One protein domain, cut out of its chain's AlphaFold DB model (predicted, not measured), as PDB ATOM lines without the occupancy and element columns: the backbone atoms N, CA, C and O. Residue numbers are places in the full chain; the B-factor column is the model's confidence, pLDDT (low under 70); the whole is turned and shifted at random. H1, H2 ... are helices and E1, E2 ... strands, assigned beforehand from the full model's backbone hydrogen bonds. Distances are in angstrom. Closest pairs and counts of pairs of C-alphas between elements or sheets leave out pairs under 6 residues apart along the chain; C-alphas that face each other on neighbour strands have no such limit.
ATOM      1  N   VAL A  21      55.915  94.134 -85.008       92.00
ATOM      2  CA  VAL A  21      55.678  93.874 -83.579       92.00
ATOM      3  C   VAL A  21      55.299  92.405 -83.409       92.00
ATOM      4  O   VAL A  21      54.148  92.025 -83.587       92.00
ATOM      5  N   ASP A  22      56.270  91.553 -83.098       88.25
ATOM      6  CA  ASP A  22      56.092  90.103 -83.218       88.25
ATOM      7  C   ASP A  22      56.120  89.387 -81.864       88.25
ATOM      8  O   ASP A  22      57.070  89.513 -81.097       88.25
ATOM      9  N   SER A  23      55.109  88.548 -81.604       93.56
ATOM     10  CA  SER A  23      55.233  87.480 -80.605       93.56
ATOM     11  C   SER A  23      56.134  86.386 -81.178       93.56
ATOM     12  O   SER A  23      55.671  85.548 -81.956       93.56
ATOM     13  N   LYS A  24      57.427  86.420 -80.850       92.31
ATOM     14  CA  LYS A  24      58.440  85.644 -81.569       92.31
ATOM     15  C   LYS A  24      58.868  84.385 -80.815       92.31
ATOM     16  O   LYS A  24      59.163  84.431 -79.623       92.31
ATOM     17  N   PHE A  25      58.955  83.280 -81.551       92.19
ATOM     18  CA  PHE A  25      59.627  82.038 -81.166       92.19
ATOM     19  C   PHE A  25      60.781  81.807 -82.145       92.19
ATOM     20  O   PHE A  25      60.555  81.753 -83.355       92.19
ATOM     21  N   GLU A  26      62.001  81.684 -81.634       91.56
ATOM     22  CA  GLU A  26      63.208  81.419 -82.413       91.56
ATOM     23  C   GLU A  26      63.764  80.054 -82.009       91.56
ATOM     24  O   GLU A  26      63.887  79.738 -80.829       91.56
ATOM     25  N   ALA A  27      64.076  79.221 -83.000       92.44
ATOM     26  CA  ALA A  27      64.652  77.907 -82.773       92.44
ATOM     27  C   ALA A  27      65.709  77.598 -83.832       92.44
ATOM     28  O   ALA A  27      65.479  77.757 -85.031       92.44
ATOM     29  N   SER A  28      66.867  77.130 -83.378       94.19
ATOM     30  CA  SER A  28      67.933  76.577 -84.208       94.19
ATOM     31  C   SER A  28      68.108  75.111 -83.854       94.19
ATOM     32  O   SER A  28      68.429  74.800 -82.711       94.19
ATOM     33  N   PHE A  29      67.906  74.222 -84.822       94.44
ATOM     34  CA  PHE A  29      67.920  72.779 -84.592       94.44
ATOM     35  C   PHE A  29      69.274  72.167 -84.951       94.44
ATOM     36  O   PHE A  29      69.847  72.453 -86.008       94.44
ATOM     37  N   ALA A  30      69.774  71.294 -84.083       94.94
ATOM     38  CA  ALA A  30      70.895  70.429 -84.389       94.94
ATOM     39  C   ALA A  30      70.516  69.404 -85.466       94.94
ATOM     40  O   ALA A  30      69.349  69.125 -85.739       94.94
ATOM     41  N   VAL A  31      71.535  68.794 -86.076       91.94
ATOM     42  CA  VAL A  31      71.313  67.695 -87.022       91.94
ATOM     43  C   VAL A  31      70.578  66.558 -86.294       91.94
ATOM     44  O   VAL A  31      71.067  66.121 -85.242       91.94
ATOM     45  N   PRO A  32      69.456  66.046 -86.837       82.25
ATOM     46  CA  PRO A  32      68.702  64.968 -86.206       82.25
ATOM     47  C   PRO A  32      69.580  63.750 -85.899       82.25
ATOM     48  O   PRO A  32      70.329  63.280 -86.755       82.25
ATOM     49  N   GLY A  33      69.505  63.247 -84.664       76.50
ATOM     50  CA  GLY A  33      70.289  62.093 -84.204       76.50
ATOM     51  C   GLY A  33      71.759  62.387 -83.876       76.50
ATOM     52  O   GLY A  33      72.497  61.467 -83.523       76.50
ATOM     53  N   SER A  34      72.202  63.643 -83.970       88.25
ATOM     54  CA  SER A  34      73.529  64.054 -83.498       88.25
ATOM     55  C   SER A  34      73.554  64.288 -81.984       88.25
ATOM     56  O   SER A  34      72.514  64.433 -81.341       88.25
ATOM     57  N   THR A  35      74.754  64.409 -81.413       88.62
ATOM     58  CA  THR A  35      74.957  64.880 -80.031       88.62
ATOM     59  C   THR A  35      74.887  66.406 -79.907       88.62
ATOM     60  O   THR A  35      75.297  66.950 -78.885       88.62
ATOM     61  N   GLY A  36      74.466  67.109 -80.966       93.31
ATOM     62  CA  GLY A  36      74.255  68.550 -80.936       93.31
ATOM     63  C   GLY A  36      73.028  68.935 -80.111       93.31
ATOM     64  O   GLY A  36      72.242  68.082 -79.690       93.31
ATOM     65  N   HIS A  37      72.873  70.238 -79.907       94.62
ATOM     66  CA  HIS A  37      71.768  70.808 -79.154       94.62
ATOM     67  C   HIS A  37      70.938  71.750 -80.008       94.62
ATOM     68  O   HIS A  37      71.484  72.493 -80.827       94.62
ATOM     69  N   ASP A  38      69.638  71.740 -79.751       94.88
ATOM     70  CA  ASP A  38      68.738  72.763 -80.247       94.88
ATOM     71  C   ASP A  38      68.821  73.978 -79.316       94.88
ATOM     72  O   ASP A  38      68.948  73.835 -78.095       94.88
ATOM     73  N   PHE A  39      68.744  75.171 -79.894       93.56
ATOM     74  CA  PHE A  39      68.762  76.445 -79.186       93.56
ATOM     75  C   PHE A  39      67.445  77.154 -79.435       93.56
ATOM     76  O   PHE A  39      67.105  77.415 -80.588       93.56
ATOM     77  N   VAL A  40      66.708  77.434 -78.365       92.38
ATOM     78  CA  VAL A  40      65.359  77.987 -78.444       92.38
ATOM     79  C   VAL A  40      65.221  79.200 -77.543       92.38
ATOM     80  O   VAL A  40      65.666  79.198 -76.393       92.38
ATOM     81  N   ASP A  41      64.560  80.229 -78.046       90.25
ATOM     82  CA  ASP A  41      64.175  81.386 -77.264       90.25
ATOM     83  C   ASP A  41      62.870  82.002 -77.763       90.25
ATOM     84  O   ASP A  41      62.350  81.700 -78.839       90.25
ATOM     85  N   MET A  42      62.287  82.822 -76.898       91.00
ATOM     86  CA  MET A  42      61.035  83.502 -77.162       91.00
ATOM     87  C   MET A  42      61.216  84.960 -76.806       91.00
ATOM     88  O   MET A  42      61.727  85.283 -75.730       91.00
ATOM     89  N   SER A  43      60.803  85.838 -77.705       92.69
ATOM     90  CA  SER A  43      61.166  87.243 -77.668       92.69
ATOM     91  C   SER A  43      59.957  88.122 -77.944       92.69
ATOM     92  O   SER A  43      59.204  87.906 -78.888       92.69
ATOM     93  N   LEU A  44      59.804  89.117 -77.080       95.69
ATOM     94  CA  LEU A  44      58.878  90.238 -77.175       95.69
ATOM     95  C   LEU A  44      59.666  91.560 -77.213       95.69
ATOM     96  O   LEU A  44      59.173  92.611 -76.805       95.69
ATOM     97  N   VAL A  45      60.927  91.505 -77.656       95.56
ATOM     98  CA  VAL A  45      61.836  92.661 -77.743       95.56
ATOM     99  C   VAL A  45      61.302  93.716 -78.711       95.56
ATOM    100  O   VAL A  45      61.447  94.912 -78.463       95.56
ATOM    101  N   ASP A  46      60.628  93.276 -79.770       95.31
ATOM    102  CA  ASP A  46      60.057  94.139 -80.805       95.31
ATOM    103  C   ASP A  46      58.602  94.545 -80.509       95.31
ATOM    104  O   ASP A  46      58.074  95.487 -81.094       95.31
ATOM    105  N   GLY A  47      57.939  93.869 -79.571       96.38
ATOM    106  CA  GLY A  47      56.508  94.016 -79.328       96.38
ATOM    107  C   GLY A  47      55.824  92.668 -79.156       96.38
ATOM    108  O   GLY A  47      56.480  91.650 -78.958       96.38
ATOM    109  N   TYR A  48      54.495  92.658 -79.248       96.06
ATOM    110  CA  TYR A  48      53.710  91.424 -79.300       96.06
ATOM    111  C   TYR A  48      52.406  91.605 -80.087       96.06
ATOM    112  O   TYR A  48      51.869  92.712 -80.190       96.06
ATOM    113  N   THR A  49      51.879  90.498 -80.620       93.81
ATOM    114  CA  THR A  49      50.630  90.434 -81.416       93.81
ATOM    115  C   THR A  49      49.681  89.336 -80.955       93.81
ATOM    116  O   THR A  49      48.473  89.547 -80.883       93.81
ATOM    117  N   LEU A  50      50.203  88.157 -80.632       94.00
ATOM    118  CA  LEU A  50      49.395  86.996 -80.262       94.00
ATOM    119  C   LEU A  50      49.854  86.428 -78.916       94.00
ATOM    120  O   LEU A  50      51.062  86.326 -78.691       94.00
ATOM    121  N   PRO A  51      48.930  86.015 -78.035       95.00
ATOM    122  CA  PRO A  51      49.270  85.102 -76.959       95.00
ATOM    123  C   PRO A  51      49.745  83.769 -77.525       95.00
ATOM    124  O   PRO A  51      49.255  83.302 -78.557       95.00
ATOM    125  N   PHE A  52      50.698  83.141 -76.846       94.62
ATOM    126  CA  PHE A  52      51.277  81.886 -77.305       94.62
ATOM    127  C   PHE A  52      51.754  81.017 -76.148       94.62
ATOM    128  O   PHE A  52      51.996  81.498 -75.046       94.62
ATOM    129  N   LYS A  53      51.898  79.721 -76.401       95.25
ATOM    130  CA  LYS A  53      52.423  78.746 -75.447       95.25
ATOM    131  C   LYS A  53      53.401  77.826 -76.160       95.25
ATOM    132  O   LYS A  53      53.163  77.448 -77.307       95.25
ATOM    133  N   VAL A  54      54.486  77.478 -75.479       94.94
ATOM    134  CA  VAL A  54      55.495  76.536 -75.969       94.94
ATOM    135  C   VAL A  54      55.554  75.365 -75.006       94.94
ATOM    136  O   VAL A  54      55.723  75.560 -73.807       94.94
ATOM    137  N   GLU A  55      55.446  74.152 -75.524       95.25
ATOM    138  CA  GLU A  55      55.575  72.915 -74.756       95.25
ATOM    139  C   GLU A  55      56.652  72.044 -75.395       95.25
ATOM    140  O   GLU A  55      56.763  71.998 -76.623       95.25
ATOM    141  N   VAL A  56      57.453  71.371 -74.564       95.62
ATOM    142  CA  VAL A  56      58.501  70.458 -75.033       95.62
ATOM    143  C   VAL A  56      58.272  69.037 -74.526       95.62
ATOM    144  O   VAL A  56      57.911  68.827 -73.366       95.62
ATOM    145  N   SER A  57      58.491  68.053 -75.396       95.19
ATOM    146  CA  SER A  57      58.343  66.621 -75.098       95.19
ATOM    147  C   SER A  57      59.442  65.783 -75.757       95.19
ATOM    148  O   SER A  57      60.233  66.281 -76.554       95.19
ATOM    149  N   GLY A  58      59.541  64.502 -75.380       92.38
ATOM    150  CA  GLY A  58      60.455  63.514 -75.979       92.38
ATOM    151  C   GLY A  58      61.941  63.664 -75.615       92.38
ATOM    152  O   GLY A  58      62.622  62.659 -75.409       92.38
ATOM    153  N   GLY A  59      62.431  64.898 -75.488       91.12
ATOM    154  CA  GLY A  59      63.814  65.244 -75.175       91.12
ATOM    155  C   GLY A  59      64.024  65.851 -73.790       91.12
ATOM    156  O   GLY A  59      63.136  65.847 -72.937       91.12
ATOM    157  N   SER A  60      65.229  66.373 -73.557       93.31
ATOM    158  CA  SER A  60      65.559  67.160 -72.369       93.31
ATOM    159  C   SER A  60      65.918  68.583 -72.770       93.31
ATOM    160  O   SER A  60      66.738  68.798 -73.660       93.31
ATOM    161  N   CYS A  61      65.303  69.552 -72.103       94.62
ATOM    162  CA  CYS A  61      65.580  70.968 -72.283       94.62
ATOM    163  C   CYS A  61      65.990  71.577 -70.955       94.62
ATOM    164  O   CYS A  61      65.434  71.236 -69.912       94.62
ATOM    165  N   ASN A  62      66.953  72.490 -70.992       93.12
ATOM    166  CA  ASN A  62      67.415  73.193 -69.811       93.12
ATOM    167  C   ASN A  62      67.521  74.691 -70.068       93.12
ATOM    168  O   ASN A  62      67.958  75.129 -71.133       93.12
ATOM    169  N   ARG A  63      67.184  75.464 -69.041       90.19
ATOM    170  CA  ARG A  63      67.403  76.904 -68.944       90.19
ATOM    171  C   ARG A  63      68.062  77.175 -67.600       90.19
ATOM    172  O   ARG A  63      67.546  76.728 -66.585       90.19
ATOM    173  N   ASN A  64      69.211  77.847 -67.565       85.69
ATOM    174  CA  ASN A  64      69.974  78.063 -66.323       85.69
ATOM    175  C   ASN A  64      70.220  76.797 -65.494       85.69
ATOM    176  O   ASN A  64      70.075  76.803 -64.272       85.69
ATOM    177  N   SER A  65      70.563  75.691 -66.155       86.06
ATOM    178  CA  SER A  65      70.750  74.387 -65.497       86.06
ATOM    179  C   SER A  65      69.498  73.850 -64.782       86.06
ATOM    180  O   SER A  65      69.598  72.924 -63.980       86.06
ATOM    181  N   GLN A  66      68.321  74.413 -65.064       89.44
ATOM    182  CA  GLN A  66      67.026  73.937 -64.596       89.44
ATOM    183  C   GLN A  66      66.262  73.301 -65.752       89.44
ATOM    184  O   GLN A  66      66.318  73.789 -66.881       89.44
ATOM    185  N   SER A  67      65.528  72.228 -65.454       92.81
ATOM    186  CA  SER A  67      64.669  71.559 -66.431       92.81
ATOM    187  C   SER A  67      63.628  72.535 -66.980       92.81
ATOM    188  O   SER A  67      62.914  73.182 -66.214       92.81
ATOM    189  N   PHE A  68      63.538  72.622 -68.302       92.38
ATOM    190  CA  PHE A  68      62.546  73.412 -69.015       92.38
ATOM    191  C   PHE A  68      61.530  72.468 -69.657       92.38
ATOM    192  O   PHE A  68      61.897  71.617 -70.462       92.38
ATOM    193  N   THR A  69      60.254  72.615 -69.308       92.94
ATOM    194  CA  THR A  69      59.154  71.803 -69.867       92.94
ATOM    195  C   THR A  69      58.225  72.605 -70.776       92.94
ATOM    196  O   THR A  69      57.368  72.035 -71.450       92.94
ATOM    197  N   GLY A  70      58.392  73.924 -70.815       92.31
ATOM    198  CA  GLY A  70      57.573  74.826 -71.608       92.31
ATOM    199  C   GLY A  70      57.537  76.233 -71.026       92.31
ATOM    200  O   GLY A  70      58.076  76.488 -69.951       92.31
ATOM    201  N   MET A  71      56.883  77.133 -71.752       91.12
ATOM    202  CA  MET A  71      56.509  78.468 -71.294       91.12
ATOM    203  C   MET A  71      55.026  78.684 -71.579       91.12
ATOM    204  O   MET A  71      54.537  78.257 -72.631       91.12
ATOM    205  N   ASP A  72      54.345  79.411 -70.702       93.06
ATOM    206  CA  ASP A  72      52.962  79.802 -70.926       93.06
ATOM    207  C   ASP A  72      52.823  81.323 -70.993       93.06
ATOM    208  O   ASP A  72      52.857  82.018 -69.982       93.06
ATOM    209  N   CYS A  73      52.664  81.830 -72.213       94.31
ATOM    210  CA  CYS A  73      52.391  83.233 -72.497       94.31
ATOM    211  C   CYS A  73      50.988  83.405 -73.090       94.31
ATOM    212  O   CYS A  73      50.716  84.375 -73.806       94.31
ATOM    213  N   SER A  74      50.065  82.477 -72.790       94.06
ATOM    214  CA  SER A  74      48.666  82.583 -73.209       94.06
ATOM    215  C   SER A  74      47.956  83.773 -72.553       94.06
ATOM    216  O   SER A  74      46.887  84.172 -73.003       94.06
ATOM    217  N   GLY A  75      48.538  84.328 -71.483       91.06
ATOM    218  CA  GLY A  75      48.059  85.517 -70.781       91.06
ATOM    219  C   GLY A  75      48.423  86.849 -71.441       91.06
ATOM    220  O   GLY A  75      47.963  87.885 -70.962       91.06
ATOM    221  N   LEU A  76      49.224  86.859 -72.517       93.19
ATOM    222  CA  LEU A  76      49.487  88.089 -73.272       93.19
ATOM    223  C   LEU A  76      48.171  88.679 -73.784       93.19
ATOM    224  O   LEU A  76      47.410  88.016 -74.483       93.19
ATOM    225  N   SER A  77      47.923  89.945 -73.465       93.69
ATOM    226  CA  SER A  77      46.704  90.644 -73.861       93.69
ATOM    227  C   SER A  77      47.016  92.008 -74.456       93.69
ATOM    228  O   SER A  77      47.899  92.735 -73.990       93.69
ATOM    229  N   MET A  78      46.249  92.374 -75.480       92.69
ATOM    230  CA  MET A  78      46.290  93.708 -76.070       92.69
ATOM    231  C   MET A  78      45.826  94.796 -75.098       92.69
ATOM    232  O   MET A  78      46.353  95.903 -75.151       92.69
ATOM    233  N   ASP A  79      44.956  94.457 -74.142       93.50
ATOM    234  CA  ASP A  79      44.477  95.385 -73.108       93.50
ATOM    235  C   ASP A  79      45.583  95.796 -72.122       93.50
ATOM    236  O   ASP A  79      45.501  96.844 -71.484       93.50
ATOM    237  N   ALA A  80      46.630  94.975 -71.992       95.50
ATOM    238  CA  ALA A  80      47.786  95.267 -71.149       95.50
ATOM    239  C   ALA A  80      48.835  96.150 -71.851       95.50
ATOM    240  O   ALA A  80      49.851  96.491 -71.238       95.50
ATOM    241  N   CYS A  81      48.605  96.511 -73.120       97.56
ATOM    242  CA  CYS A  81      49.498  97.377 -73.871       97.56
ATOM    243  C   CYS A  81      49.401  98.825 -73.356       97.56
ATOM    244  O   CYS A  81      48.327  99.434 -73.449       97.56
ATOM    245  N   PRO A  82      50.492  99.419 -72.839       98.06
ATOM    246  CA  PRO A  82      50.439 100.752 -72.249       98.06
ATOM    247  C   PRO A  82      49.964 101.821 -73.241       98.06
ATOM    248  O   PRO A  82      50.559 102.044 -74.297       98.06
ATOM    249  N   SER A  83      48.898 102.535 -72.880       97.31
ATOM    250  CA  SER A  83      48.396 103.680 -73.650       97.31
ATOM    251  C   SER A  83      49.046 105.012 -73.260       97.31
ATOM    252  O   SER A  83      48.898 105.992 -73.990       97.31
ATOM    253  N   ALA A  84      49.770 105.037 -72.136       97.38
ATOM    254  CA  ALA A  84      50.472 106.192 -71.584       97.38
ATOM    255  C   ALA A  84      51.845 105.774 -71.015       97.38
ATOM    256  O   ALA A  84      52.098 105.868 -69.812       97.38
ATOM    257  N   GLU A  85      52.713 105.257 -71.886       97.94
ATOM    258  CA  GLU A  85      54.120 104.983 -71.569       97.94
ATOM    259  C   GLU A  85      54.913 106.292 -71.551       97.94
ATOM    260  O   GLU A  85      54.688 107.148 -72.402       97.94
ATOM    261  N   ILE A  86      55.865 106.450 -70.630       97.50
ATOM    262  CA  ILE A  86      56.719 107.644 -70.606       97.50
ATOM    263  C   ILE A  86      58.038 107.345 -71.315       97.50
ATOM    264  O   ILE A  86      58.926 106.710 -70.747       97.50
ATOM    265  N   LEU A  87      58.196 107.851 -72.541       96.69
ATOM    266  CA  LEU A  87      59.451 107.782 -73.291       96.69
ATOM    267  C   LEU A  87      60.047 109.181 -73.421       96.69
ATOM    268  O   LEU A  87      59.392 110.097 -73.906       96.69
ATOM    269  N   ASN A  88      61.291 109.364 -72.971       95.44
ATOM    270  CA  ASN A  88      61.992 110.658 -73.012       95.44
ATOM    271  C   ASN A  88      61.202 111.836 -72.387       95.44
ATOM    272  O   ASN A  88      61.356 112.982 -72.799       95.44
ATOM    273  N   GLY A  89      60.367 111.558 -71.378       95.00
ATOM    274  CA  GLY A  89      59.539 112.558 -70.689       95.00
ATOM    275  C   GLY A  89      58.182 112.838 -71.341       95.00
ATOM    276  O   GLY A  89      57.399 113.608 -70.786       95.00
ATOM    277  N   GLU A  90      57.872 112.199 -72.469       94.81
ATOM    278  CA  GLU A  90      56.596 112.338 -73.170       94.81
ATOM    279  C   GLU A  90      55.725 111.094 -72.985       94.81
ATOM    280  O   GLU A  90      56.218 109.966 -72.986       94.81
ATOM    281  N   SER A  91      54.415 111.305 -72.836       96.88
ATOM    282  CA  SER A  91      53.439 110.215 -72.797       96.88
ATOM    283  C   SER A  91      53.126 109.743 -74.212       96.88
ATOM    284  O   SER A  91      52.631 110.517 -75.034       96.88
ATOM    285  N   VAL A  92      53.399 108.471 -74.490       96.19
ATOM    286  CA  VAL A  92      53.178 107.835 -75.787       96.19
ATOM    287  C   VAL A  92      52.253 106.630 -75.661       96.19
ATOM    288  O   VAL A  92      52.283 105.873 -74.691       96.19
ATOM    289  N   ASN A  93      51.444 106.428 -76.697       97.12
ATOM    290  CA  ASN A  93      50.596 105.254 -76.827       97.12
ATOM    291  C   ASN A  93      51.354 104.135 -77.564       97.12
ATOM    292  O   ASN A  93      51.707 104.303 -78.739       97.12
ATOM    293  N   LEU A  94      51.594 103.007 -76.886       97.81
ATOM    294  CA  LEU A  94      52.273 101.834 -77.455       97.81
ATOM    295  C   LEU A  94      51.337 100.904 -78.234       97.81
ATOM    296  O   LEU A  94      51.801  99.954 -78.859       97.81
ATOM    297  N   ASN A  95      50.031 101.162 -78.245       96.88
ATOM    298  CA  ASN A  95      49.095 100.376 -79.038       96.88
ATOM    299  C   ASN A  95      49.392 100.585 -80.534       96.88
ATOM    300  O   ASN A  95      49.386 101.715 -81.030       96.88
ATOM    301  N   ALA A  96      49.635  99.495 -81.265       95.06
ATOM    302  CA  ALA A  96      49.821  99.526 -82.710       95.06
ATOM    303  C   ALA A  96      48.458  99.616 -83.398       95.06
ATOM    304  O   ALA A  96      47.805  98.602 -83.654       95.06
ATOM    305  N   ILE A  97      48.003 100.844 -83.650       93.69
ATOM    306  CA  ILE A  97      46.693 101.119 -84.241       93.69
ATOM    307  C   ILE A  97      46.818 101.241 -85.756       93.69
ATOM    308  O   ILE A  97      47.461 102.152 -86.271       93.69
ATOM    309  N   SER A  98      46.142 100.351 -86.477       90.88
ATOM    310  CA  SER A  98      46.068 100.395 -87.933       90.88
ATOM    311  C   SER A  98      45.512 101.734 -88.410       90.88
ATOM    312  O   SER A  98      44.382 102.100 -88.085       90.88
ATOM    313  N   THR A  99      46.274 102.436 -89.248       87.50
ATOM    314  CA  THR A  99      45.847 103.709 -89.854       87.50
ATOM    315  C   THR A  99      44.699 103.537 -90.849       87.50
ATOM    316  O   THR A  99      44.022 104.508 -91.178       87.50
ATOM    317  N   GLU A 100      44.452 102.309 -91.312       86.25
ATOM    318  CA  GLU A 100      43.362 101.989 -92.236       86.25
ATOM    319  C   GLU A 100      42.064 101.628 -91.511       86.25
ATOM    320  O   GLU A 100      40.985 102.027 -91.941       86.25
ATOM    321  N   THR A 101      42.153 100.861 -90.419       89.56
ATOM    322  CA  THR A 101      40.966 100.313 -89.738       89.56
ATOM    323  C   THR A 101      40.656 100.977 -88.401       89.56
ATOM    324  O   THR A 101      39.567 100.777 -87.867       89.56
ATOM    325  N   GLY A 102      41.606 101.719 -87.826       91.06
ATOM    326  CA  GLY A 102      41.519 102.249 -86.464       91.06
ATOM    327  C   GLY A 102      41.557 101.175 -85.373       91.06
ATOM    328  O   GLY A 102      41.330 101.489 -84.207       91.06
ATOM    329  N   LYS A 103      41.815  99.907 -85.725       91.31
ATOM    330  CA  LYS A 103      41.868  98.787 -84.778       91.31
ATOM    331  C   LYS A 103      43.296  98.528 -84.318       91.31
ATOM    332  O   LYS A 103      44.240  98.675 -85.095       91.31
ATOM    333  N   GLN A 104      43.433  98.094 -83.071       93.25
ATOM    334  CA  GLN A 104      44.701  97.618 -82.536       93.25
ATOM    335  C   GLN A 104      45.076  96.283 -83.182       93.25
ATOM    336  O   GLN A 104      44.292  95.335 -83.160       93.25
ATOM    337  N   GLY A 105      46.266  96.232 -83.772       92.62
ATOM    338  CA  GLY A 105      46.848  95.018 -84.337       92.62
ATOM    339  C   GLY A 105      47.969  94.423 -83.490       92.62
ATOM    340  O   GLY A 105      48.325  93.277 -83.715       92.62
ATOM    341  N   GLY A 106      48.511  95.172 -82.526       94.88
ATOM    342  CA  GLY A 106      49.627  94.731 -81.693       94.88
ATOM    343  C   GLY A 106      49.996  95.747 -80.613       94.88
ATOM    344  O   GLY A 106      49.306  96.753 -80.414       94.88
ATOM    345  N   CYS A 107      51.112  95.488 -79.943       97.31
ATOM    346  CA  CYS A 107      51.729  96.390 -78.983       97.31
ATOM    347  C   CYS A 107      53.199  96.596 -79.343       97.31
ATOM    348  O   CYS A 107      53.938  95.620 -79.459       97.31
ATOM    349  N   TYR A 108      53.624  97.845 -79.511       97.88
ATOM    350  CA  TYR A 108      55.036  98.170 -79.688       97.88
ATOM    351  C   TYR A 108      55.799  97.968 -78.386       97.88
ATOM    352  O   TYR A 108      55.334  98.382 -77.323       97.88
ATOM    353  N   SER A 109      57.025  97.456 -78.482       97.56
ATOM    354  CA  SER A 109      58.010  97.734 -77.441       97.56
ATOM    355  C   SER A 109      58.442  99.210 -77.487       97.56
ATOM    356  O   SER A 109      58.322  99.863 -78.530       97.56
ATOM    357  N   PRO A 110      58.995  99.763 -76.395       97.56
ATOM    358  CA  PRO A 110      59.576 101.103 -76.375       97.56
ATOM    359  C   PRO A 110      60.597 101.352 -77.490       97.56
ATOM    360  O   PRO A 110      60.577 102.415 -78.105       97.56
ATOM    361  N   CYS A 111      61.453 100.368 -77.790       96.94
ATOM    362  CA  CYS A 111      62.393 100.473 -78.902       96.94
ATOM    363  C   CYS A 111      61.646 100.581 -80.235       96.94
ATOM    364  O   CYS A 111      61.831 101.561 -80.954       96.94
ATOM    365  N   MET A 112      60.744  99.636 -80.525       96.38
ATOM    366  CA  MET A 112      60.032  99.596 -81.804       96.38
ATOM    367  C   MET A 112      59.147 100.827 -82.019       96.38
ATOM    368  O   MET A 112      59.042 101.339 -83.131       96.38
ATOM    369  N   LYS A 113      58.564 101.374 -80.945       96.69
ATOM    370  CA  LYS A 113      57.791 102.621 -80.999       96.69
ATOM    371  C   LYS A 113      58.624 103.820 -81.461       96.69
ATOM    372  O   LYS A 113      58.062 104.768 -82.005       96.69
ATOM    373  N   LEU A 114      59.931 103.816 -81.215       96.38
ATOM    374  CA  LEU A 114      60.835 104.906 -81.589       96.38
ATOM    375  C   LEU A 114      61.520 104.659 -82.939       96.38
ATOM    376  O   LEU A 114      61.894 105.621 -83.609       96.38
ATOM    377  N   THR A 115      61.698 103.400 -83.336       96.00
ATOM    378  CA  THR A 115      62.528 103.019 -84.490       96.00
ATOM    379  C   THR A 115      61.742 102.556 -85.713       96.00
ATOM    380  O   THR A 115      62.340 102.433 -86.781       96.00
ATOM    381  N   ASP A 116      60.425 102.352 -85.605       92.56
ATOM    382  CA  ASP A 116      59.559 102.036 -86.745       92.56
ATOM    383  C   ASP A 116      58.503 103.130 -86.981       92.56
ATOM    384  O   ASP A 116      57.932 103.729 -86.061       92.56
ATOM    385  N   ASP A 117      58.283 103.428 -88.258       89.75
ATOM    386  CA  ASP A 117      57.413 104.490 -88.756       89.75
ATOM    387  C   ASP A 117      56.019 103.989 -89.169       89.75
ATOM    388  O   ASP A 117      55.086 104.784 -89.327       89.75
ATOM    389  N   LYS A 118      55.830 102.676 -89.332       90.44
ATOM    390  CA  LYS A 118      54.547 102.092 -89.730       90.44
ATOM    391  C   LYS A 118      53.569 102.265 -88.594       90.44
ATOM    392  O   LYS A 118      53.901 101.980 -87.454       90.44
ATOM    393  N   TRP A 119      52.361 102.722 -88.918       91.69
ATOM    394  CA  TRP A 119      51.279 102.987 -87.956       91.69
ATOM    395  C   TRP A 119      51.676 103.912 -86.792       91.69
ATOM    396  O   TRP A 119      51.021 103.948 -85.750       91.69
ATOM    397  N   ASN A 120      52.724 104.711 -86.995       87.25
ATOM    398  CA  ASN A 120      53.231 105.663 -86.029       87.25
ATOM    399  C   ASN A 120      53.032 107.096 -86.536       87.25
ATOM    400  O   ASN A 120      53.040 107.358 -87.737       87.25
ATOM    401  N   SER A 121      52.833 108.038 -85.617       79.94
ATOM    402  CA  SER A 121      52.669 109.461 -85.950       79.94
ATOM    403  C   SER A 121      53.987 110.239 -85.918       79.94
ATOM    404  O   SER A 121      54.017 111.409 -86.295       79.94
ATOM    405  N   THR A 122      55.062 109.611 -85.444       83.44
ATOM    406  CA  THR A 122      56.404 110.185 -85.323       83.44
ATOM    407  C   THR A 122      57.362 109.523 -86.304       83.44
ATOM    408  O   THR A 122      57.246 108.330 -86.578       83.44
ATOM    409  N   ALA A 123      58.324 110.292 -86.817       87.62
ATOM    410  CA  ALA A 123      59.387 109.744 -87.651       87.62
ATOM    411  C   ALA A 123      60.265 108.783 -86.837       87.62
ATOM    412  O   ALA A 123      60.628 109.091 -85.700       87.62
ATOM    413  N   ALA A 124      60.621 107.653 -87.443       94.06
ATOM    414  CA  ALA A 124      61.558 106.705 -86.865       94.06
ATOM    415  C   ALA A 124      62.941 107.343 -86.665       94.06
ATOM    416  O   ALA A 124      63.442 108.068 -87.529       94.06
ATOM    417  N   VAL A 125      63.575 107.036 -85.536       96.88
ATOM    418  CA  VAL A 125      64.976 107.374 -85.266       96.88
ATOM    419  C   VAL A 125      65.851 106.126 -85.324       96.88
ATOM    420  O   VAL A 125      65.373 105.003 -85.185       96.88
ATOM    421  N   ALA A 126      67.156 106.314 -85.514       97.75
ATOM    422  CA  ALA A 126      68.101 105.203 -85.476       97.75
ATOM    423  C   ALA A 126      68.127 104.551 -84.076       97.75
ATOM    424  O   ALA A 126      68.057 105.274 -83.072       97.75
ATOM    425  N   PRO A 127      68.261 103.215 -83.980       97.12
ATOM    426  CA  PRO A 127      68.241 102.503 -82.702       97.12
ATOM    427  C   PRO A 127      69.387 102.905 -81.769       97.12
ATOM    428  O   PRO A 127      69.208 102.887 -80.560       97.12
ATOM    429  N   ASP A 128      70.540 103.310 -82.301       97.44
ATOM    430  CA  ASP A 128      71.713 103.767 -81.545       97.44
ATOM    431  C   ASP A 128      71.707 105.276 -81.233       97.44
ATOM    432  O   ASP A 128      72.654 105.794 -80.635       97.44
ATOM    433  N   SER A 129      70.639 105.989 -81.604       97.25
ATOM    434  CA  SER A 129      70.479 107.414 -81.308       97.25
ATOM    435  C   SER A 129      70.336 107.682 -79.806       97.25
ATOM    436  O   SER A 129      69.920 106.823 -79.030       97.25
ATOM    437  N   SER A 130      70.579 108.926 -79.386       94.62
ATOM    438  CA  SER A 130      70.348 109.362 -78.000       94.62
ATOM    439  C   SER A 130      68.893 109.214 -77.540       94.62
ATOM    440  O   SER A 130      68.636 109.157 -76.343       94.62
ATOM    441  N   THR A 131      67.946 109.167 -78.480       95.75
ATOM    442  CA  THR A 131      66.507 109.065 -78.213       95.75
ATOM    443  C   THR A 131      66.063 107.618 -77.997       95.75
ATOM    444  O   THR A 131      65.205 107.375 -77.148       95.75
ATOM    445  N   ALA A 132      66.631 106.666 -78.747       96.88
ATOM    446  CA  ALA A 132      66.202 105.265 -78.746       96.88
ATOM    447  C   ALA A 132      67.187 104.305 -78.061       96.88
ATOM    448  O   ALA A 132      66.752 103.290 -77.524       96.88
ATOM    449  N   GLY A 133      68.482 104.631 -78.006       97.12
ATOM    450  CA  GLY A 133      69.540 103.725 -77.543       97.12
ATOM    451  C   GLY A 133      69.274 103.096 -76.180       97.12
ATOM    452  O   GLY A 133      69.448 101.892 -76.024       97.12
ATOM    453  N   GLN A 134      68.757 103.875 -75.225       95.69
ATOM    454  CA  GLN A 134      68.439 103.405 -73.869       95.69
ATOM    455  C   GLN A 134      67.241 102.445 -73.779       95.69
ATOM    456  O   GLN A 134      67.040 101.814 -72.743       95.69
ATOM    457  N   TYR A 135      66.441 102.354 -74.843       97.00
ATOM    458  CA  TYR A 135      65.315 101.429 -74.985       97.00
ATOM    459  C   TYR A 135      65.662 100.252 -75.905       97.00
ATOM    460  O   TYR A 135      65.172  99.145 -75.708       97.00
ATOM    461  N   CYS A 136      66.526 100.490 -76.893       96.75
ATOM    462  CA  CYS A 136      66.962  99.510 -77.884       96.75
ATOM    463  C   CYS A 136      68.226  98.735 -77.493       96.75
ATOM    464  O   CYS A 136      68.615  97.824 -78.218       96.75
ATOM    465  N   CYS A 137      68.886  99.104 -76.392       96.50
ATOM    466  CA  CYS A 137      70.206  98.595 -76.023       96.50
ATOM    467  C   CYS A 137      71.239  98.720 -77.155       96.50
ATOM    468  O   CYS A 137      71.880  97.745 -77.545       96.50
ATOM    469  N   ALA A 138      71.383  99.918 -77.717       96.69
ATOM    470  CA  ALA A 138      72.276 100.166 -78.847       96.69
ATOM    471  C   ALA A 138      73.133 101.422 -78.639       96.69
ATOM    472  O   ALA A 138      72.874 102.249 -77.761       96.69
ATOM    473  N   GLY A 139      74.195 101.554 -79.438       96.12
ATOM    474  CA  GLY A 139      75.164 102.643 -79.300       96.12
ATOM    475  C   GLY A 139      75.847 102.611 -77.930       96.12
ATOM    476  O   GLY A 139      76.378 101.581 -77.516       96.12
ATOM    477  N   SER A 140      75.793 103.723 -77.193       96.00
ATOM    478  CA  SER A 140      76.329 103.814 -75.823       96.00
ATOM    479  C   SER A 140      75.634 102.896 -74.809       96.00
ATOM    480  O   SER A 140      76.158 102.715 -73.714       96.00
ATOM    481  N   TRP A 141      74.494 102.307 -75.180       95.81
ATOM    482  CA  TRP A 141      73.720 101.348 -74.388       95.81
ATOM    483  C   TRP A 141      73.886  99.903 -74.891       95.81
ATOM    484  O   TRP A 141      73.154  99.007 -74.482       95.81
ATOM    485  N   GLY A 142      74.824  99.674 -75.817       94.94
ATOM    486  CA  GLY A 142      75.036  98.416 -76.538       94.94
ATOM    487  C   GLY A 142      75.757  97.315 -75.764       94.94
ATOM    488  O   GLY A 142      76.365  96.443 -76.376       94.94
ATOM    489  N   ASN A 143      75.767  97.368 -74.434       93.94
ATOM    490  CA  ASN A 143      76.255  96.273 -73.601       93.94
ATOM    491  C   ASN A 143      75.316  96.059 -72.402       93.94
ATOM    492  O   ASN A 143      74.631  97.013 -72.012       93.94
ATOM    493  N   PRO A 144      75.303  94.852 -71.800       92.50
ATOM    494  CA  PRO A 144      74.390  94.522 -70.709       92.50
ATOM    495  C   PRO A 144      74.428  95.518 -69.547       92.50
ATOM    496  O   PRO A 144      73.377  95.995 -69.135       92.50
ATOM    497  N   ASP A 145      75.618  95.905 -69.073       93.44
ATOM    498  CA  ASP A 145      75.761  96.816 -67.928       93.44
ATOM    499  C   ASP A 145      75.095  98.167 -68.201       93.44
ATOM    500  O   ASP A 145      74.309  98.669 -67.396       93.44
ATOM    501  N   THR A 146      75.381  98.751 -69.366       94.31
ATOM    502  CA  THR A 146      74.793 100.035 -69.755       94.31
ATOM    503  C   THR A 146      73.300  99.917 -70.023       94.31
ATOM    504  O   THR A 146      72.551 100.732 -69.491       94.31
ATOM    505  N   CYS A 147      72.823  98.909 -70.765       94.06
ATOM    506  CA  CYS A 147      71.390  98.800 -71.042       94.06
ATOM    507  C   CYS A 147      70.565  98.549 -69.776       94.06
ATOM    508  O   CYS A 147      69.489  99.123 -69.617       94.06
ATOM    509  N   ASN A 148      71.103  97.772 -68.834       92.06
ATOM    510  CA  ASN A 148      70.455  97.501 -67.552       92.06
ATOM    511  C   ASN A 148      70.477  98.716 -66.613       92.06
ATOM    512  O   ASN A 148      69.707  98.774 -65.659       92.06
ATOM    513  N   ALA A 149      71.311  99.718 -66.890       91.25
ATOM    514  CA  ALA A 149      71.238 101.029 -66.249       91.25
ATOM    515  C   ALA A 149      70.287 102.006 -66.976       91.25
ATOM    516  O   ALA A 149      70.062 103.117 -66.491       91.25
ATOM    517  N   GLY A 150      69.751 101.623 -68.138       86.88
ATOM    518  CA  GLY A 150      68.913 102.463 -68.992       86.88
ATOM    519  C   GLY A 150      67.445 102.528 -68.576       86.88
ATOM    520  O   GLY A 150      66.978 101.851 -67.658       86.88
ATOM    521  N   SER A 151      66.682 103.358 -69.292       93.81
ATOM    522  CA  SER A 151      65.257 103.558 -69.018       93.81
ATOM    523  C   SER A 151      64.377 102.364 -69.382       93.81
ATOM    524  O   SER A 151      63.259 102.297 -68.877       93.81
ATOM    525  N   MET A 152      64.852 101.407 -70.193       94.69
ATOM    526  CA  MET A 152      64.059 100.233 -70.581       94.69
ATOM    527  C   MET A 152      63.497  99.469 -69.373       94.69
ATOM    528  O   MET A 152      62.325  99.088 -69.370       94.69
ATOM    529  N   LEU A 153      64.294  99.319 -68.306       92.88
ATOM    530  CA  LEU A 153      63.883  98.613 -67.089       92.88
ATOM    531  C   LEU A 153      62.756  99.298 -66.302       92.88
ATOM    532  O   LEU A 153      62.144  98.665 -65.444       92.88
ATOM    533  N   GLN A 154      62.489 100.574 -66.579       94.81
ATOM    534  CA  GLN A 154      61.493 101.394 -65.885       94.81
ATOM    535  C   GLN A 154      60.184 101.523 -66.677       94.81
ATOM    536  O   GLN A 154      59.248 102.171 -66.213       94.81
ATOM    537  N   THR A 155      60.118 100.929 -67.870       97.69
ATOM    538  CA  THR A 155      58.957 101.038 -68.760       97.69
ATOM    539  C   THR A 155      57.778 100.223 -68.242       97.69
ATOM    540  O   THR A 155      57.937  99.114 -67.717       97.69
ATOM    541  N   GLN A 156      56.569 100.756 -68.425       98.25
ATOM    542  CA  GLN A 156      55.339 100.017 -68.140       98.25
ATOM    543  C   GLN A 156      55.220  98.797 -69.055       98.25
ATOM    544  O   GLN A 156      54.767  97.745 -68.610       98.25
ATOM    545  N   TYR A 157      55.692  98.904 -70.299       98.12
ATOM    546  CA  TYR A 157      55.748  97.790 -71.240       98.12
ATOM    547  C   TYR A 157      56.479  96.584 -70.654       98.12
ATOM    548  O   TYR A 157      55.931  95.481 -70.628       98.12
ATOM    549  N   LEU A 158      57.699  96.785 -70.143       96.38
ATOM    550  CA  LEU A 158      58.485  95.683 -69.600       96.38
ATOM    551  C   LEU A 158      57.831  95.086 -68.351       96.38
ATOM    552  O   LEU A 158      57.848  93.866 -68.178       96.38
ATOM    553  N   ALA A 159      57.238  95.922 -67.496       96.62
ATOM    554  CA  ALA A 159      56.487  95.456 -66.335       96.62
ATOM    555  C   ALA A 159      55.291  94.575 -66.750       96.62
ATOM    556  O   ALA A 159      55.130  93.474 -66.221       96.62
ATOM    557  N   SER A 160      54.508  95.011 -67.743       96.50
ATOM    558  CA  SER A 160      53.386  94.248 -68.304       96.50
ATOM    559  C   SER A 160      53.841  92.922 -68.916       96.50
ATOM    560  O   SER A 160      53.277  91.872 -68.604       96.50
ATOM    561  N   VAL A 161      54.893  92.938 -69.740       95.31
ATOM    562  CA  VAL A 161      55.455  91.729 -70.361       95.31
ATOM    563  C   VAL A 161      55.938  90.738 -69.307       95.31
ATOM    564  O   VAL A 161      55.588  89.564 -69.371       95.31
ATOM    565  N   ARG A 162      56.688  91.193 -68.298       94.00
ATOM    566  CA  ARG A 162      57.172  90.321 -67.216       94.00
ATOM    567  C   ARG A 162      56.039  89.724 -66.387       94.00
ATOM    568  O   ARG A 162      56.194  88.618 -65.887       94.00
ATOM    569  N   ASN A 163      54.917  90.427 -66.258       94.75
ATOM    570  CA  ASN A 163      53.743  89.910 -65.567       94.75
ATOM    571  C   ASN A 163      52.989  88.847 -66.389       94.75
ATOM    572  O   ASN A 163      52.518  87.867 -65.825       94.75
ATOM    573  N   MET A 164      52.864  89.036 -67.706       94.44
ATOM    574  CA  MET A 164      52.093  88.133 -68.575       94.44
ATOM    575  C   MET A 164      52.896  86.950 -69.125       94.44
ATOM    576  O   MET A 164      52.314  85.922 -69.455       94.44
ATOM    577  N   CYS A 165      54.206  87.123 -69.296       93.44
ATOM    578  CA  CYS A 165      55.101  86.188 -69.973       93.44
ATOM    579  C   CYS A 165      56.513  86.276 -69.347       93.44
ATOM    580  O   CYS A 165      57.471  86.749 -69.977       93.44
ATOM    581  N   PRO A 166      56.663  85.881 -68.065       89.94
ATOM    582  CA  PRO A 166      57.899  86.041 -67.302       89.94
ATOM    583  C   PRO A 166      59.084  85.263 -67.877       89.94
ATOM    584  O   PRO A 166      60.219  85.538 -67.493       89.94
ATOM    585  N   GLU A 167      58.882  84.362 -68.832       86.81
ATOM    586  CA  GLU A 167      59.937  83.573 -69.456       86.81
ATOM    587  C   GLU A 167      60.457  84.136 -70.794       86.81
ATOM    588  O   GLU A 167      61.557  83.736 -71.184       86.81
ATOM    589  N   ALA A 168      59.754  85.046 -71.485       91.06
ATOM    590  CA  ALA A 168      60.194  85.588 -72.790       91.06
ATOM    591  C   ALA A 168      61.078  86.827 -72.646       91.06
ATOM    592  O   ALA A 168      60.848  87.634 -71.754       91.06
ATOM    593  N   TYR A 169      62.048  87.034 -73.529       92.31
ATOM    594  CA  TYR A 169      62.844  88.262 -73.548       92.31
ATOM    595  C   TYR A 169      61.944  89.488 -73.765       92.31
ATOM    596  O   TYR A 169      61.289  89.591 -74.796       92.31
ATOM    597  N   GLY A 170      61.901  90.419 -72.810       93.31
ATOM    598  CA  GLY A 170      61.157  91.677 -72.949       93.31
ATOM    599  C   GLY A 170      61.970  92.823 -73.563       93.31
ATOM    600  O   GLY A 170      61.393  93.828 -73.971       93.31
ATOM    601  N   TYR A 171      63.299  92.690 -73.612       93.75
ATOM    602  CA  TYR A 171      64.245  93.613 -74.257       93.75
ATOM    603  C   TYR A 171      65.568  92.887 -74.586       93.75
ATOM    604  O   TYR A 171      65.773  91.748 -74.166       93.75
ATOM    605  N   ALA A 172      66.456  93.518 -75.363       91.50
ATOM    606  CA  ALA A 172      67.607  92.847 -75.988       91.50
ATOM    607  C   ALA A 172      68.620  92.232 -75.000       91.50
ATOM    608  O   ALA A 172      69.219  91.204 -75.304       91.50
ATOM    609  N   TYR A 173      68.788  92.825 -73.816       90.56
ATOM    610  CA  TYR A 173      69.628  92.284 -72.742       90.56
ATOM    611  C   TYR A 173      68.804  91.822 -71.536       90.56
ATOM    612  O   TYR A 173      69.308  91.841 -70.418       90.56
ATOM    613  N   ASP A 174      67.550  91.392 -71.748       86.00
ATOM    614  CA  ASP A 174      66.725  90.752 -70.710       86.00
ATOM    615  C   ASP A 174      67.289  89.371 -70.385       86.00
ATOM    616  O   ASP A 174      66.731  88.344 -70.768       86.00
ATOM    617  N   ASP A 175      68.449  89.340 -69.737       73.81
ATOM    618  CA  ASP A 175      69.208  88.139 -69.456       73.81
ATOM    619  C   ASP A 175      68.512  87.291 -68.389       73.81
ATOM    620  O   ASP A 175      68.958  87.069 -67.270       73.81
ATOM    621  N   LYS A 176      67.452  86.612 -68.810       66.31
ATOM    622  CA  LYS A 176      66.850  85.486 -68.090       66.31
ATOM    623  C   LYS A 176      67.741  84.236 -68.108       66.31
ATOM    624  O   LYS A 176      67.219  83.142 -67.922       66.31
ATOM    625  N   THR A 177      69.030  84.455 -68.386       55.19
ATOM    626  CA  THR A 177      70.202  83.601 -68.589       55.19
ATOM    627  C   THR A 177      69.942  82.218 -69.212       55.19
ATOM    628  O   THR A 177      69.041  81.467 -68.871       55.19
ATOM    629  N   ALA A 178      70.735  81.916 -70.234       59.22
ATOM    630  CA  ALA A 178      70.582  80.829 -71.197       59.22
ATOM    631  C   ALA A 178      69.315  80.868 -72.082       59.22
ATOM    632  O   ALA A 178      68.184  80.643 -71.646       59.22
ATOM    633  N   THR A 179      69.572  81.034 -73.384       78.75
ATOM    634  CA  THR A 179      68.846  80.337 -74.450       78.75
ATOM    635  C   THR A 179      68.529  78.917 -73.993       78.75
ATOM    636  O   THR A 179      69.379  78.253 -73.397       78.75
ATOM    637  N   ILE A 180      67.311  78.449 -74.238       91.56
ATOM    638  CA  ILE A 180      66.907  77.103 -73.850       91.56
ATOM    639  C   ILE A 180      67.693  76.124 -74.711       91.56
ATOM    640  O   ILE A 180      67.622  76.166 -75.937       91.56
ATOM    641  N   ILE A 181      68.457  75.260 -74.050       93.81
ATOM    642  CA  ILE A 181      69.279  74.249 -74.707       93.81
ATOM    643  C   ILE A 181      68.548  72.927 -74.592       93.81
ATOM    644  O   ILE A 181      68.293  72.449 -73.485       93.81
ATOM    645  N   CYS A 182      68.235  72.330 -75.729       95.00
ATOM    646  CA  CYS A 182      67.498  71.083 -75.811       95.00
ATOM    647  C   CYS A 182      68.311  69.999 -76.522       95.00
ATOM    648  O   CYS A 182      69.210  70.279 -77.311       95.00
ATOM    649  N   SER A 183      68.016  68.735 -76.240       95.06
ATOM    650  CA  SER A 183      68.514  67.612 -77.038       95.06
ATOM    651  C   SER A 183      67.977  67.656 -78.474       95.06
ATOM    652  O   SER A 183      66.819  68.000 -78.665       95.06
ATOM    653  N   SER A 184      68.759  67.188 -79.452       94.69
ATOM    654  CA  SER A 184      68.422  67.151 -80.895       94.69
ATOM    655  C   SER A 184      67.198  66.306 -81.302       94.69
ATOM    656  O   SER A 184      66.895  66.172 -82.488       94.69
ATOM    657  N   TYR A 185      66.537  65.665 -80.339       92.06
ATOM    658  CA  TYR A 185      65.336  64.846 -80.522       92.06
ATOM    659  C   TYR A 185      64.146  65.375 -79.706       92.06
ATOM    660  O   TYR A 185      63.175  64.651 -79.489       92.06
ATOM    661  N   THR A 186      64.226  66.619 -79.225       94.62
ATOM    662  CA  THR A 186      63.109  67.288 -78.560       94.62
ATOM    663  C   THR A 186      61.993  67.583 -79.561       94.62
ATOM    664  O   THR A 186      62.220  68.068 -80.667       94.62
ATOM    665  N   GLU A 187      60.763  67.318 -79.145       94.62
ATOM    666  CA  GLU A 187      59.552  67.725 -79.843       94.62
ATOM    667  C   GLU A 187      59.052  69.050 -79.267       94.62
ATOM    668  O   GLU A 187      59.023  69.234 -78.048       94.62
ATOM    669  N   TYR A 188      58.633  69.962 -80.142       95.00
ATOM    670  CA  TYR A 188      58.162  71.293 -79.773       95.00
ATOM    671  C   TYR A 188      56.728  71.480 -80.244       95.00
ATOM    672  O   TYR A 188      56.434  71.342 -81.430       95.00
ATOM    673  N   THR A 189      55.844  71.852 -79.324       96.69
ATOM    674  CA  THR A 189      54.489  72.294 -79.652       96.69
ATOM    675  C   THR A 189      54.390  73.785 -79.379       96.69
ATOM    676  O   THR A 189      54.472  74.214 -78.231       96.69
ATOM    677  N   VAL A 190      54.209  74.577 -80.437       95.56
ATOM    678  CA  VAL A 190      53.959  76.019 -80.337       95.56
ATOM    679  C   VAL A 190      52.495  76.271 -80.664       95.56
ATOM    680  O   VAL A 190      52.041  75.998 -81.775       95.56
ATOM    681  N   THR A 191      51.752  76.791 -79.693       95.56
ATOM    682  CA  THR A 191      50.338  77.137 -79.848       95.56
ATOM    683  C   THR A 191      50.191  78.647 -79.863       95.56
ATOM    684  O   THR A 191      50.570  79.301 -78.896       95.56
ATOM    685  N   PHE A 192      49.603  79.196 -80.926       93.56
ATOM    686  CA  PHE A 192      49.168  80.591 -80.971       93.56
ATOM    687  C   PHE A 192      47.679  80.676 -80.657       93.56
ATOM    688  O   PHE A 192      46.867  79.946 -81.230       93.56
ATOM    689  N   TYR A 193      47.321  81.588 -79.763       91.12
ATOM    690  CA  TYR A 193      45.939  81.861 -79.401       91.12
ATOM    691  C   TYR A 193      45.436  83.081 -80.166       91.12
ATOM    692  O   TYR A 193      46.185  84.001 -80.491       91.12
TER     693      TYR A 193
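What this domain is: This is residues 21 to 193 of the 203 residues of the protein "Hypothetical protein" of Noctiluca scintillans (UniProt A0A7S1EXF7). The model has two lobes set end to end along its longest axis: a small sandwich in which the sheet E1-E2-E10-E4 faces the sheet E5-E3-E11, both antiparallel, and a loop-rich head of two small hairpins, E6-E7 and E8-E9, with the short helices H1 to H4. H5, the longest helix, lies at the joint between the lobes. The printed part has 173 residues, with nine named strands E1 to E9, then five named helices H1 to H5, then E10 and E11. The class is mixed, and under half of the residues, 77, are in named elements. The whole is compact, with a radius of gyration of the C-alphas of 17.1 A and spans of 51 by 38 by 25 A.

How they stand to each other: E1, residues 24 to 28, and E2, residues 37 to 43, form an antiparallel hairpin, with N 26 and O 41 within hydrogen-bond range at 2.8 A. E2 is the antiparallel neighbour of E10, residues 180 to 183, with N 38 and O 182 at 2.9 A. E10 is the antiparallel neighbour of E4, residues 61 to 63, with N 62 and O 181 at 2.8 A. In the second sheet E3, residues 52 to 57, is the inner strand; N 55 and O 189 of E11, residues 187 to 192, are 2.9 A apart, and O 54 and N 71 of E5, residues 70 to 73, 2.8 A. E1 and E11 are only just apart, at 8.3 A. E6, residues 85 to 87, and E7, residues 90 to 92, form a hairpin, with N 92 and O 85 at 2.8 A. E7 runs on into E8, residues 95 to 97, at 59 degrees. E8 and E9, residues 104 to 108, form a hairpin, with N 96 and O 106 at 2.9 A. H1, residues 110 to 115, touches H2, residues 133 to 136, closest at C-alphas 111 and 136, 4.8 A. H2 touches H4, residues 151 to 154, closest at C-alphas 135 and 152, 4.7 A. H3, residues 144 to 148, is close to H2 but not clearly touching, closest at C-alphas 134 and 147, 6.2 A. The closest C-alphas of E5 and H5, residues 156 to 164, are 73 and 164, 6.3 A apart. Every O i to N i+4 pair is within hydrogen-bond range in H1, H3 and H5; H2 and H4 are too short for one.

Where its parts are: E1 begins at C-alpha 24 (58.440, 85.644, -81.569). E2 is 19.6 A long, E3 17.0 A, E11 16.6 A, E1 13.4 A and H5 12.3 A. E11 ends at C-alpha 192 (49.168, 80.591, -80.971).

The domain as a whole: The C-alphas farthest apart, of Gly 33 and Gly 89, are 53.3 A apart. The printed part has no cut. The long links are E5 to E6, H1 to H2 and H5 to E10. Mean pLDDT of the printed part is 92.8; residues 176 to 178 are under 70.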